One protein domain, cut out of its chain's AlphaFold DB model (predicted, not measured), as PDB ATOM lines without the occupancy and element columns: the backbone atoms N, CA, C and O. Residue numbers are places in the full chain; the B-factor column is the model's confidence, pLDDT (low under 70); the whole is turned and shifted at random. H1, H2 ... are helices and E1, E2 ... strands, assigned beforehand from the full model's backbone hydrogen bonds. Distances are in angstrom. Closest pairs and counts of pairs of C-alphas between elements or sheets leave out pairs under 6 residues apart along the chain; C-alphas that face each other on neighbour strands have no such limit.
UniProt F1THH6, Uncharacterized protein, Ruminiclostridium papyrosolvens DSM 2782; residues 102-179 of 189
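This is residues 102 to 179 of the 189 residues of an uncharacterized protein of Ruminiclostridium papyrosolvens DSM 2782 (UniProt F1THH6). One antiparallel sheet of five strands folds back on itself, a folded sheet in which the leaf E4 E3 faces the leaf E1 E5 with E2 as the hinge; helix H2 packs on E3 and E2, while short H1 sits far from it, between E1 and E2 along the chain. The 78 printed residues run E1 H1 E2 E3 E4 E5 H2, and the sheet's order is E4 E3 E2 E1 E5. The class is mixed, helices and strands; the whole is compact, with a radius of gyration of the C-alphas of 12.0 A and spans of 36 by 26 by 22 A.

E1, residues 107 to 113, begins with C-alpha 107 at (232.844, 217.689, 206.232) and is 17.6 A long. H1 has residues 115 to 118, 4.9 A. E2, residues 124 to 131, is 20.0 A long and bends by 59 degrees at residue 127. E3 is residues 134 to 138, 11.3 A; E4 is 141 to 144, 10.5 A; E5 is 150 to 156, 17.2 A. H2, residues 169 to 178, 14.2 A, ends with C-alpha 178 at (220.481, 218.506, 217.432).

In the strongly twisted sheet, E2 pairs with E1 through N 109 and O 128, 2.9 A, and with E3 through N 136 and O 129, 2.8 A. E1 and E5 have N 110 and O 154 at 2.8 A; E4 and E3 have N 143 and O 135 at 2.9 A. E2, E3 and E4 form a meander, each strand the antiparallel neighbour of the one before, with hairpins E2 and E3, E3 and E4. H2 is on the sheet at a height over the sheet of 9.2 A, over E2 and, only just, over E3, with 3 C-alphas falling on it; it runs along the strands, at 13 degrees to E2 on the local plane. Its closest C-alphas to E3 are those of Ile 172 and Ala 138, 6.2 A. H1 only grazes the sheet, and H1 and H2 are apart. Every O i to N i+4 pair of H2 is within hydrogen-bond range; H1 is too short for such a pair, and its one O i to N i+3 pair is within range.

The two C-alphas farthest apart, those of Lys 103 and Lys 121, are 38.3 A apart. The printed part has no cut. E5 to H2 is a long link of 12 residues; the other links are tight. The mean pLDDT of the printed part is 91.4, and no printed residue is under 70.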
ATOM      1  N   ARG A 102     232.047 220.501 213.680       92.31
ATOM      2  CA  ARG A 102     233.478 220.181 213.638       92.31
ATOM      3  C   ARG A 102     233.815 219.019 214.575       92.31
ATOM      4  O   ARG A 102     234.444 218.058 214.143       92.31
ATOM      5  N   LYS A 103     233.327 219.042 215.823       91.75
ATOM      6  CA  LYS A 103     233.501 217.947 216.797       91.75
ATOM      7  C   LYS A 103     232.880 216.631 216.316       91.75
ATOM      8  O   LYS A 103     233.433 215.566 216.565       91.75
ATOM      9  N   LYS A 104     231.752 216.698 215.602       90.94
ATOM     10  CA  LYS A 104     231.085 215.545 214.972       90.94
ATOM     11  C   LYS A 104     231.773 215.069 213.684       90.94
ATOM     12  O   LYS A 104     231.303 214.105 213.083       90.94
ATOM     13  N   GLY A 105     232.863 215.716 213.260       91.50
ATOM     14  CA  GLY A 105     233.615 215.351 212.061       91.50
ATOM     15  C   GLY A 105     232.832 215.574 210.769       91.50
ATOM     16  O   GLY A 105     233.036 214.851 209.797       91.50
ATOM     17  N   VAL A 106     231.897 216.528 210.763       93.31
ATOM     18  CA  VAL A 106     231.152 216.880 209.552       93.31
ATOM     19  C   VAL A 106     232.105 217.542 208.566       93.31
ATOM     20  O   VAL A 106     232.842 218.456 208.926       93.31
ATOM     21  N   GLN A 107     232.062 217.099 207.315       93.00
ATOM     22  CA  GLN A 107     232.844 217.689 206.232       93.00
ATOM     23  C   GLN A 107     231.923 218.155 205.115       93.00
ATOM     24  O   GLN A 107     230.860 217.576 204.879       93.00
ATOM     25  N   ARG A 108     232.342 219.187 204.391       94.06
ATOM     26  CA  ARG A 108     231.703 219.574 203.134       94.06
ATOM     27  C   ARG A 108     232.362 218.814 202.003       94.06
ATOM     28  O   ARG A 108     233.581 218.677 201.963       94.06
ATOM     29  N   VAL A 109     231.553 218.297 201.092       94.81
ATOM     30  CA  VAL A 109     232.038 217.525 199.952       94.81
ATOM     31  C   VAL A 109     231.268 217.890 198.694       94.81
ATOM     32  O   VAL A 109     230.100 218.271 198.761       94.81
ATOM     33  N   LYS A 110     231.922 217.725 197.550       95.75
ATOM     34  CA  LYS A 110     231.297 217.685 196.231       95.75
ATOM     35  C   LYS A 110     231.384 216.252 195.740       95.75
ATOM     36  O   LYS A 110     232.465 215.657 195.747       95.75
ATOM     37  N   ILE A 111     230.245 215.696 195.361       96.19
ATOM     38  CA  ILE A 111     230.123 214.323 194.875       96.19
ATOM     39  C   ILE A 111     229.569 214.323 193.457       96.19
ATOM     40  O   ILE A 111     228.868 215.256 193.069       96.19
ATOM     41  N   LEU A 112     229.858 213.269 192.707       96.25
ATOM     42  CA  LEU A 112     229.211 212.954 191.442       96.25
ATOM     43  C   LEU A 112     228.291 211.759 191.671       96.25
ATOM     44  O   LEU A 112     228.750 210.707 192.112       96.25
ATOM     45  N   VAL A 113     227.000 211.932 191.402       95.31
ATOM     46  CA  VAL A 113     225.987 210.883 191.549       95.31
ATOM     47  C   VAL A 113     225.588 210.373 190.175       95.31
ATOM     48  O   VAL A 113     225.295 211.164 189.275       95.31
ATOM     49  N   SER A 114     225.544 209.050 190.033       94.44
ATOM     50  CA  SER A 114     225.148 208.395 188.793       94.44
ATOM     51  C   SER A 114     223.741 208.802 188.359       94.44
ATOM     52  O   SER A 114     222.793 208.828 189.150       94.44
ATOM     53  N   ARG A 115     223.584 209.014 187.055       92.94
ATOM     54  CA  ARG A 115     222.296 209.242 186.396       92.94
ATOM     55  C   ARG A 115     221.239 208.177 186.692       92.94
ATOM     56  O   ARG A 115     220.057 208.502 186.718       92.94
ATOM     57  N   ALA A 116     221.653 206.929 186.939       90.25
ATOM     58  CA  ALA A 116     220.745 205.826 187.257       90.25
ATOM     59  C   ALA A 116     220.022 206.053 188.593       90.25
ATOM     60  O   ALA A 116     218.820 205.834 188.694       90.25
ATOM     61  N   VAL A 117     220.744 206.575 189.587       89.56
ATOM     62  CA  VAL A 117     220.207 206.922 190.910       89.56
ATOM     63  C   VAL A 117     219.337 208.171 190.840       89.56
ATOM     64  O   VAL A 117     218.293 208.253 191.480       89.56
ATOM     65  N   MET A 118     219.779 209.163 190.065       88.69
ATOM     66  CA  MET A 118     219.108 210.459 189.978       88.69
ATOM     67  C   MET A 118     217.910 210.462 189.019       88.69
ATOM     68  O   MET A 118     217.127 211.410 189.043       88.69
ATOM     69  N   GLY A 119     217.763 209.439 188.170       89.69
ATOM     70  CA  GLY A 119     216.752 209.410 187.111       89.69
ATOM     71  C   GLY A 119     216.977 210.485 186.041       89.69
ATOM     72  O   GLY A 119     216.020 211.010 185.474       89.69
ATOM     73  N   THR A 120     218.233 210.863 185.794       92.50
ATOM     74  CA  THR A 120     218.623 211.952 184.882       92.50
ATOM     75  C   THR A 120     219.270 211.418 183.598       92.50
ATOM     76  O   THR A 120     219.554 210.231 183.463       92.50
ATOM     77  N   LYS A 121     219.508 212.292 182.607       93.50
ATOM     78  CA  LYS A 121     220.213 211.919 181.359       93.50
ATOM     79  C   LYS A 121     221.733 211.791 181.543       93.50
ATOM     80  O   LYS A 121     222.379 210.997 180.859       93.50
ATOM     81  N   SER A 122     222.287 212.568 182.467       93.50
ATOM     82  CA  SER A 122     223.712 212.647 182.789       93.50
ATOM     83  C   SER A 122     223.925 212.567 184.294       93.50
ATOM     84  O   SER A 122     222.997 212.824 185.067       93.50
ATOM     85  N   ASP A 123     225.145 212.226 184.695       95.38
ATOM     86  CA  ASP A 123     225.550 212.249 186.096       95.38
ATOM     87  C   ASP A 123     225.467 213.677 186.652       95.38
ATOM     88  O   ASP A 123     225.539 214.663 185.908       95.38
ATOM     89  N   VAL A 124     225.258 213.786 187.963       95.25
ATOM     90  CA  VAL A 124     224.932 215.053 188.626       95.25
ATOM     91  C   VAL A 124     225.951 215.348 189.716       95.25
ATOM     92  O   VAL A 124     226.151 214.541 190.622       95.25
ATOM     93  N   TYR A 125     226.562 216.531 189.656       95.44
ATOM     94  CA  TYR A 125     227.372 217.041 190.756       95.44
ATOM     95  C   TYR A 125     226.472 217.584 191.862       95.44
ATOM     96  O   TYR A 125     225.591 218.402 191.599       95.44
ATOM     97  N   LEU A 126     226.714 217.156 193.098       95.25
ATOM     98  CA  LEU A 126     225.993 217.632 194.272       95.25
ATOM     99  C   LEU A 126     226.966 218.071 195.360       95.25
ATOM    100  O   LEU A 126     227.881 217.338 195.737       95.25
ATOM    101  N   ASP A 127     226.688 219.233 195.933       95.56
ATOM    102  CA  ASP A 127     227.331 219.707 197.148       95.56
ATOM    103  C   ASP A 127     226.603 219.123 198.360       95.56
ATOM    104  O   ASP A 127     225.405 219.334 198.558       95.56
ATOM    105  N   CYS A 128     227.308 218.324 199.157       95.44
ATOM    106  CA  CYS A 128     226.748 217.552 200.263       95.44
ATOM    107  C   CYS A 128     227.545 217.750 201.554       95.44
ATOM    108  O   CYS A 128     228.689 218.207 201.549       95.44
ATOM    109  N   LEU A 129     226.937 217.353 202.670       94.81
ATOM    110  CA  LEU A 129     227.629 217.181 203.943       94.81
ATOM    111  C   LEU A 129     227.960 215.703 204.142       94.81
ATOM    112  O   LEU A 129     227.066 214.858 204.090       94.81
ATOM    113  N   LEU A 130     229.225 215.377 204.386       94.19
ATOM    114  CA  LEU A 130     229.649 214.046 204.800       94.19
ATOM    115  C   LEU A 130     229.518 213.926 206.321       94.19
ATOM    116  O   LEU A 130     230.168 214.653 207.070       94.19
ATOM    117  N   TYR A 131     228.676 212.997 206.770       93.94
ATOM    118  CA  TYR A 131     228.498 212.659 208.182       93.94
ATOM    119  C   TYR A 131     228.027 211.207 208.318       93.94
ATOM    120  O   TYR A 131     227.167 210.761 207.558       93.94
ATOM    121  N   ASN A 132     228.580 210.452 209.274       91.75
ATOM    122  CA  ASN A 132     228.264 209.030 209.491       91.75
ATOM    123  C   ASN A 132     228.367 208.159 208.219       91.75
ATOM    124  O   ASN A 132     227.526 207.293 207.983       91.75
ATOM    125  N   LYS A 133     229.402 208.381 207.393       92.50
ATOM    126  CA  LYS A 133     229.628 207.671 206.112       92.50
ATOM    127  C   LYS A 133     228.488 207.849 205.089       92.50
ATOM    128  O   LYS A 133     228.327 207.028 204.182       92.50
ATOM    129  N   LEU A 134     227.706 208.917 205.233       94.62
ATOM    130  CA  LEU A 134     226.638 209.304 204.321       94.62
ATOM    131  C   LEU A 134     226.905 210.704 203.766       94.62
ATOM    132  O   LEU A 134     227.304 211.603 204.507       94.62
ATOM    133  N   TYR A 135     226.632 210.889 202.479       95.50
ATOM    134  CA  TYR A 135     226.584 212.190 201.827       95.50
ATOM    135  C   TYR A 135     225.161 212.732 201.880       95.50
ATOM    136  O   TYR A 135     224.276 212.238 201.186       95.50
ATOM    137  N   TRP A 136     224.925 213.732 202.719       95.25
ATOM    138  CA  TRP A 136     223.625 214.358 202.910       95.25
ATOM    139  C   TRP A 136     223.437 215.528 201.951       95.25
ATOM    140  O   TRP A 136     224.138 216.537 202.054       95.25
ATOM    141  N   TRP A 137     222.453 215.407 201.059       93.75
ATOM    142  CA  TRP A 137     222.036 216.490 200.166       93.75
ATOM    143  C   TRP A 137     220.827 217.264 200.713       93.75
ATOM    144  O   TRP A 137     220.715 218.467 200.491       93.75
ATOM    145  N   ALA A 138     219.936 216.591 201.450       91.62
ATOM    146  CA  ALA A 138     218.786 217.189 202.131       91.62
ATOM    147  C   ALA A 138     218.492 216.471 203.456       91.62
ATOM    148  O   ALA A 138     219.110 215.460 203.782       91.62
ATOM    149  N   LYS A 139     217.511 216.973 204.223       86.00
ATOM    150  CA  LYS A 139     217.102 216.385 205.517       86.00
ATOM    151  C   LYS A 139     216.694 214.902 205.418       86.00
ATOM    152  O   LYS A 139     216.680 214.164 206.395       86.00
ATOM    153  N   ASP A 140     216.273 214.476 204.241       85.94
ATOM    154  CA  ASP A 140     215.684 213.172 203.974       85.94
ATOM    155  C   ASP A 140     216.321 212.452 202.789       85.94
ATOM    156  O   ASP A 140     215.900 211.343 202.469       85.94
ATOM    157  N   LYS A 141     217.351 213.045 202.181       90.00
ATOM    158  CA  LYS A 141     218.050 212.467 201.036       90.00
ATOM    159  C   LYS A 141     219.542 212.425 201.304       90.00
ATOM    160  O   LYS A 141     220.187 213.463 201.495       90.00
ATOM    161  N   CYS A 142     220.070 211.212 201.305       93.38
ATOM    162  CA  CYS A 142     221.486 210.953 201.449       93.38
ATOM    163  C   CYS A 142     221.919 209.748 200.619       93.38
ATOM    164  O   CYS A 142     221.112 208.877 200.283       93.38
ATOM    165  N   PHE A 143     223.213 209.701 200.333       93.69
ATOM    166  CA  PHE A 143     223.858 208.631 199.591       93.69
ATOM    167  C   PHE A 143     224.929 207.964 200.447       93.69
ATOM    168  O   PHE A 143     225.512 208.591 201.330       93.69
ATOM    169  N   LYS A 144     225.205 206.687 200.194       93.06
ATOM    170  CA  LYS A 144     226.261 205.955 200.900       93.06
ATOM    171  C   LYS A 144     227.628 206.348 200.341       93.06
ATOM    172  O   LYS A 144     227.819 206.280 199.133       93.06
ATOM    173  N   ALA A 145     228.578 206.700 201.214       88.88
ATOM    174  CA  ALA A 145     229.869 207.241 200.782       88.88
ATOM    175  C   ALA A 145     230.731 206.278 199.944       88.88
ATOM    176  O   ALA A 145     231.515 206.714 199.115       88.88
ATOM    177  N   ASN A 146     230.526 204.972 200.121       86.62
ATOM    178  CA  ASN A 146     231.268 203.916 199.429       86.62
ATOM    179  C   ASN A 146     230.361 203.138 198.458       86.62
ATOM    180  O   ASN A 146     230.459 201.915 198.370       86.62
ATOM    181  N   SER A 147     229.385 203.807 197.838       89.75
ATOM    182  CA  SER A 147     228.570 203.208 196.775       89.75
ATOM    183  C   SER A 147     229.282 203.338 195.431       89.75
ATOM    184  O   SER A 147     229.865 204.378 195.155       89.75
ATOM    185  N   ASN A 148     229.153 202.339 194.556       88.31
ATOM    186  CA  ASN A 148     229.656 202.420 193.177       88.31
ATOM    187  C   ASN A 148     228.937 203.495 192.343       88.31
ATOM    188  O   ASN A 148     229.411 203.887 191.284       88.31
ATOM    189  N   GLU A 149     227.781 203.963 192.810       90.69
ATOM    190  CA  GLU A 149     226.957 204.952 192.114       90.69
ATOM    191  C   GLU A 149     227.276 206.393 192.527       90.69
ATOM    192  O   GLU A 149     226.629 207.326 192.047       90.69
ATOM    193  N   VAL A 150     228.232 206.584 193.444       94.38
ATOM    194  CA  VAL A 150     228.641 207.901 193.928       94.38
ATOM    195  C   VAL A 150     230.155 207.992 194.019       94.38
ATOM    196  O   VAL A 150     230.789 207.202 194.708       94.38
ATOM    197  N   ALA A 151     230.729 209.010 193.384       94.69
ATOM    198  CA  ALA A 151     232.150 209.318 193.484       94.69
ATOM    199  C   ALA A 151     232.371 210.598 194.299       94.69
ATOM    200  O   ALA A 151     231.728 211.621 194.058       94.69
ATOM    201  N   LEU A 152     233.308 210.561 195.249       95.88
ATOM    202  CA  LEU A 152     233.810 211.767 195.905       95.88
ATOM    203  C   LEU A 152     234.711 212.528 194.931       95.88
ATOM    204  O   LEU A 152     235.685 211.975 194.432       95.88
ATOM    205  N   ILE A 153     234.398 213.798 194.690       95.88
ATOM    206  CA  ILE A 153     235.150 214.650 193.763       95.88
ATOM    207  C   ILE A 153     236.099 215.563 194.527       95.88
ATOM    208  O   ILE A 153     237.265 215.697 194.167       95.88
ATOM    209  N   LYS A 154     235.598 216.207 195.585       94.00
ATOM    210  CA  LYS A 154     236.378 217.144 196.397       94.00
ATOM    211  C   LYS A 154     235.851 217.193 197.825       94.00
ATOM    212  O   LYS A 154     234.641 217.127 198.039       94.00
ATOM    213  N   THR A 155     236.760 217.371 198.775       93.19
ATOM    214  CA  THR A 155     236.452 217.706 200.169       93.19
ATOM    215  C   THR A 155     236.839 219.156 200.423       93.19
ATOM    216  O   THR A 155     237.833 219.640 199.882       93.19
ATOM    217  N   PHE A 156     236.047 219.838 201.237       90.12
ATOM    218  CA  PHE A 156     236.234 221.229 201.619       90.12
ATOM    219  C   PHE A 156     236.327 221.315 203.137       90.12
ATOM    220  O   PHE A 156     235.735 220.498 203.857       90.12
ATOM    221  N   ASP A 157     237.033 222.334 203.620       82.81
ATOM    222  CA  ASP A 157     236.903 222.733 205.014       82.81
ATOM    223  C   ASP A 157     235.452 223.180 205.275       82.81
ATOM    224  O   ASP A 157     234.765 223.710 204.397       82.81
ATOM    225  N   LEU A 158     234.961 222.967 206.493       81.38
ATOM    226  CA  LEU A 158     233.653 223.458 206.920       81.38
ATOM    227  C   LEU A 158     233.591 224.999 206.942       81.38
ATOM    228  O   LEU A 158     232.504 225.580 206.989       81.38
ATOM    229  N   ASP A 159     234.743 225.666 206.918       79.81
ATOM    230  CA  ASP A 159     234.859 227.120 206.830       79.81
ATOM    231  C   ASP A 159     235.043 227.633 205.395       79.81
ATOM    232  O   ASP A 159     234.850 228.824 205.150       79.81
ATOM    233  N   ASP A 160     235.293 226.741 204.434       78.25
ATOM    234  CA  ASP A 160     235.388 227.084 203.019       78.25
ATOM    235  C   ASP A 160     233.995 227.078 202.363       78.25
ATOM    236  O   ASP A 160     233.238 226.101 202.428       78.25
ATOM    237  N   PHE A 161     233.634 228.215 201.771       70.19
ATOM    238  CA  PHE A 161     232.388 228.413 201.023       70.19
ATOM    239  C   PHE A 161     232.635 228.671 199.536       70.19
ATOM    240  O   PHE A 161     231.670 228.823 198.787       70.19
ATOM    241  N   ALA A 162     233.895 228.748 199.101       77.00
ATOM    242  CA  ALA A 162     234.201 228.952 197.699       77.00
ATOM    243  C   ALA A 162     233.740 227.723 196.899       77.00
ATOM    244  O   ALA A 162     234.091 226.584 197.208       77.00
ATOM    245  N   ASP A 163     232.916 227.955 195.877       81.94
ATOM    246  CA  ASP A 163     232.416 226.931 194.953       81.94
ATOM    247  C   ASP A 163     231.649 225.758 195.593       81.94
ATOM    248  O   ASP A 163     231.577 224.670 195.002       81.94
ATOM    249  N   TRP A 164     231.049 225.972 196.771       89.75
ATOM    250  CA  TRP A 164     230.163 225.011 197.433       89.75
ATOM    251  C   TRP A 164     228.809 225.648 197.756       89.75
ATOM    252  O   TRP A 164     228.716 226.594 198.541       89.75
ATOM    253  N   TYR A 165     227.732 225.109 197.184       90.75
ATOM    254  CA  TYR A 165     226.375 225.583 197.422       90.75
ATOM    255  C   TYR A 165     225.374 224.432 197.545       90.75
ATOM    256  O   TYR A 165     224.995 223.783 196.572       90.75
ATOM    257  N   ASN A 166     224.855 224.248 198.760       92.25
ATOM    258  CA  ASN A 166     223.695 223.403 199.008       92.25
ATOM    259  C   ASN A 166     222.551 224.234 199.625       92.25
ATOM    260  O   ASN A 166     222.685 224.688 200.767       92.25
ATOM    261  N   PRO A 167     221.393 224.376 198.949       92.56
ATOM    262  CA  PRO A 167     220.259 225.153 199.462       92.56
ATOM    263  C   PRO A 167     219.626 224.557 200.732       92.56
ATOM    264  O   PRO A 167     218.884 225.229 201.445       92.56
ATOM    265  N   ASN A 168     219.908 223.291 201.046       94.06
ATOM    266  CA  ASN A 168     219.423 222.597 202.236       94.06
ATOM    267  C   ASN A 168     220.422 222.609 203.402       94.06
ATOM    268  O   ASN A 168     220.086 222.059 204.454       94.06
ATOM    269  N   ARG A 169     221.612 223.215 203.242       91.88
ATOM    270  CA  ARG A 169     222.717 223.195 204.220       91.88
ATOM    271  C   ARG A 169     222.228 223.382 205.653       91.88
ATOM    272  O   ARG A 169     222.384 222.484 206.473       91.88
ATOM    273  N   GLU A 170     221.584 224.512 205.934       90.81
ATOM    274  CA  GLU A 170     221.200 224.897 207.299       90.81
ATOM    275  C   GLU A 170     220.250 223.891 207.945       90.81
ATOM    276  O   GLU A 170     220.373 223.571 209.126       90.81
ATOM    277  N   LYS A 171     219.316 223.339 207.161       91.62
ATOM    278  CA  LYS A 171     218.373 222.329 207.652       91.62
ATOM    279  C   LYS A 171     219.100 221.041 208.034       91.62
ATOM    280  O   LYS A 171     218.744 220.436 209.041       91.62
ATOM    281  N   ILE A 172     220.091 220.623 207.249       93.25
ATOM    282  CA  ILE A 172     220.863 219.398 207.499       93.25
ATOM    283  C   ILE A 172     221.810 219.599 208.682       93.25
ATOM    284  O   ILE A 172     221.775 218.803 209.617       93.25
ATOM    285  N   GLU A 173     222.596 220.679 208.674       92.75
ATOM    286  CA  GLU A 173     223.510 221.053 209.763       92.75
ATOM    287  C   GLU A 173     222.762 221.097 211.095       92.75
ATOM    288  O   GLU A 173     223.174 220.472 212.072       92.75
ATOM    289  N   ARG A 174     221.588 221.739 211.112       91.75
ATOM    290  CA  ARG A 174     220.730 221.789 212.293       91.75
ATOM    291  C   ARG A 174     220.319 220.400 212.778       91.75
ATOM    292  O   ARG A 174     220.412 220.139 213.973       91.75
ATOM    293  N   GLN A 175     219.899 219.492 211.897       91.81
ATOM    294  CA  GLN A 175     219.539 218.131 212.315       91.81
ATOM    295  C   GLN A 175     220.741 217.337 212.843       91.81
ATOM    296  O   GLN A 175     220.603 216.650 213.856       91.81
ATOM    297  N   ILE A 176     221.912 217.454 212.210       91.94
ATOM    298  CA  ILE A 176     223.140 216.787 212.669       91.94
ATOM    299  C   ILE A 176     223.551 217.306 214.054       91.94
ATOM    300  O   ILE A 176     223.899 216.515 214.930       91.94
ATOM    301  N   CYS A 177     223.468 218.618 214.286       91.75
ATOM    302  CA  CYS A 177     223.764 219.208 215.592       91.75
ATOM    303  C   CYS A 177     222.809 218.708 216.671       91.75
ATOM    304  O   CYS A 177     223.264 218.247 217.713       91.75
ATOM    305  N   ILE A 178     221.499 218.778 216.414       91.94
ATOM    306  CA  ILE A 178     220.481 218.506 217.432       91.94
ATOM    307  C   ILE A 178     220.431 217.031 217.807       91.94
ATOM    308  O   ILE A 178     220.137 216.732 218.955       91.94
ATOM    309  N   ARG A 179     220.638 216.091 216.877       90.19
ATOM    310  CA  ARG A 179     220.387 214.669 217.157       90.19
ATOM    311  C   ARG A 179     221.609 213.952 217.730       90.19
ATOM    312  O   ARG A 179     222.736 214.194 217.298       90.19
TER     313      ARG A 179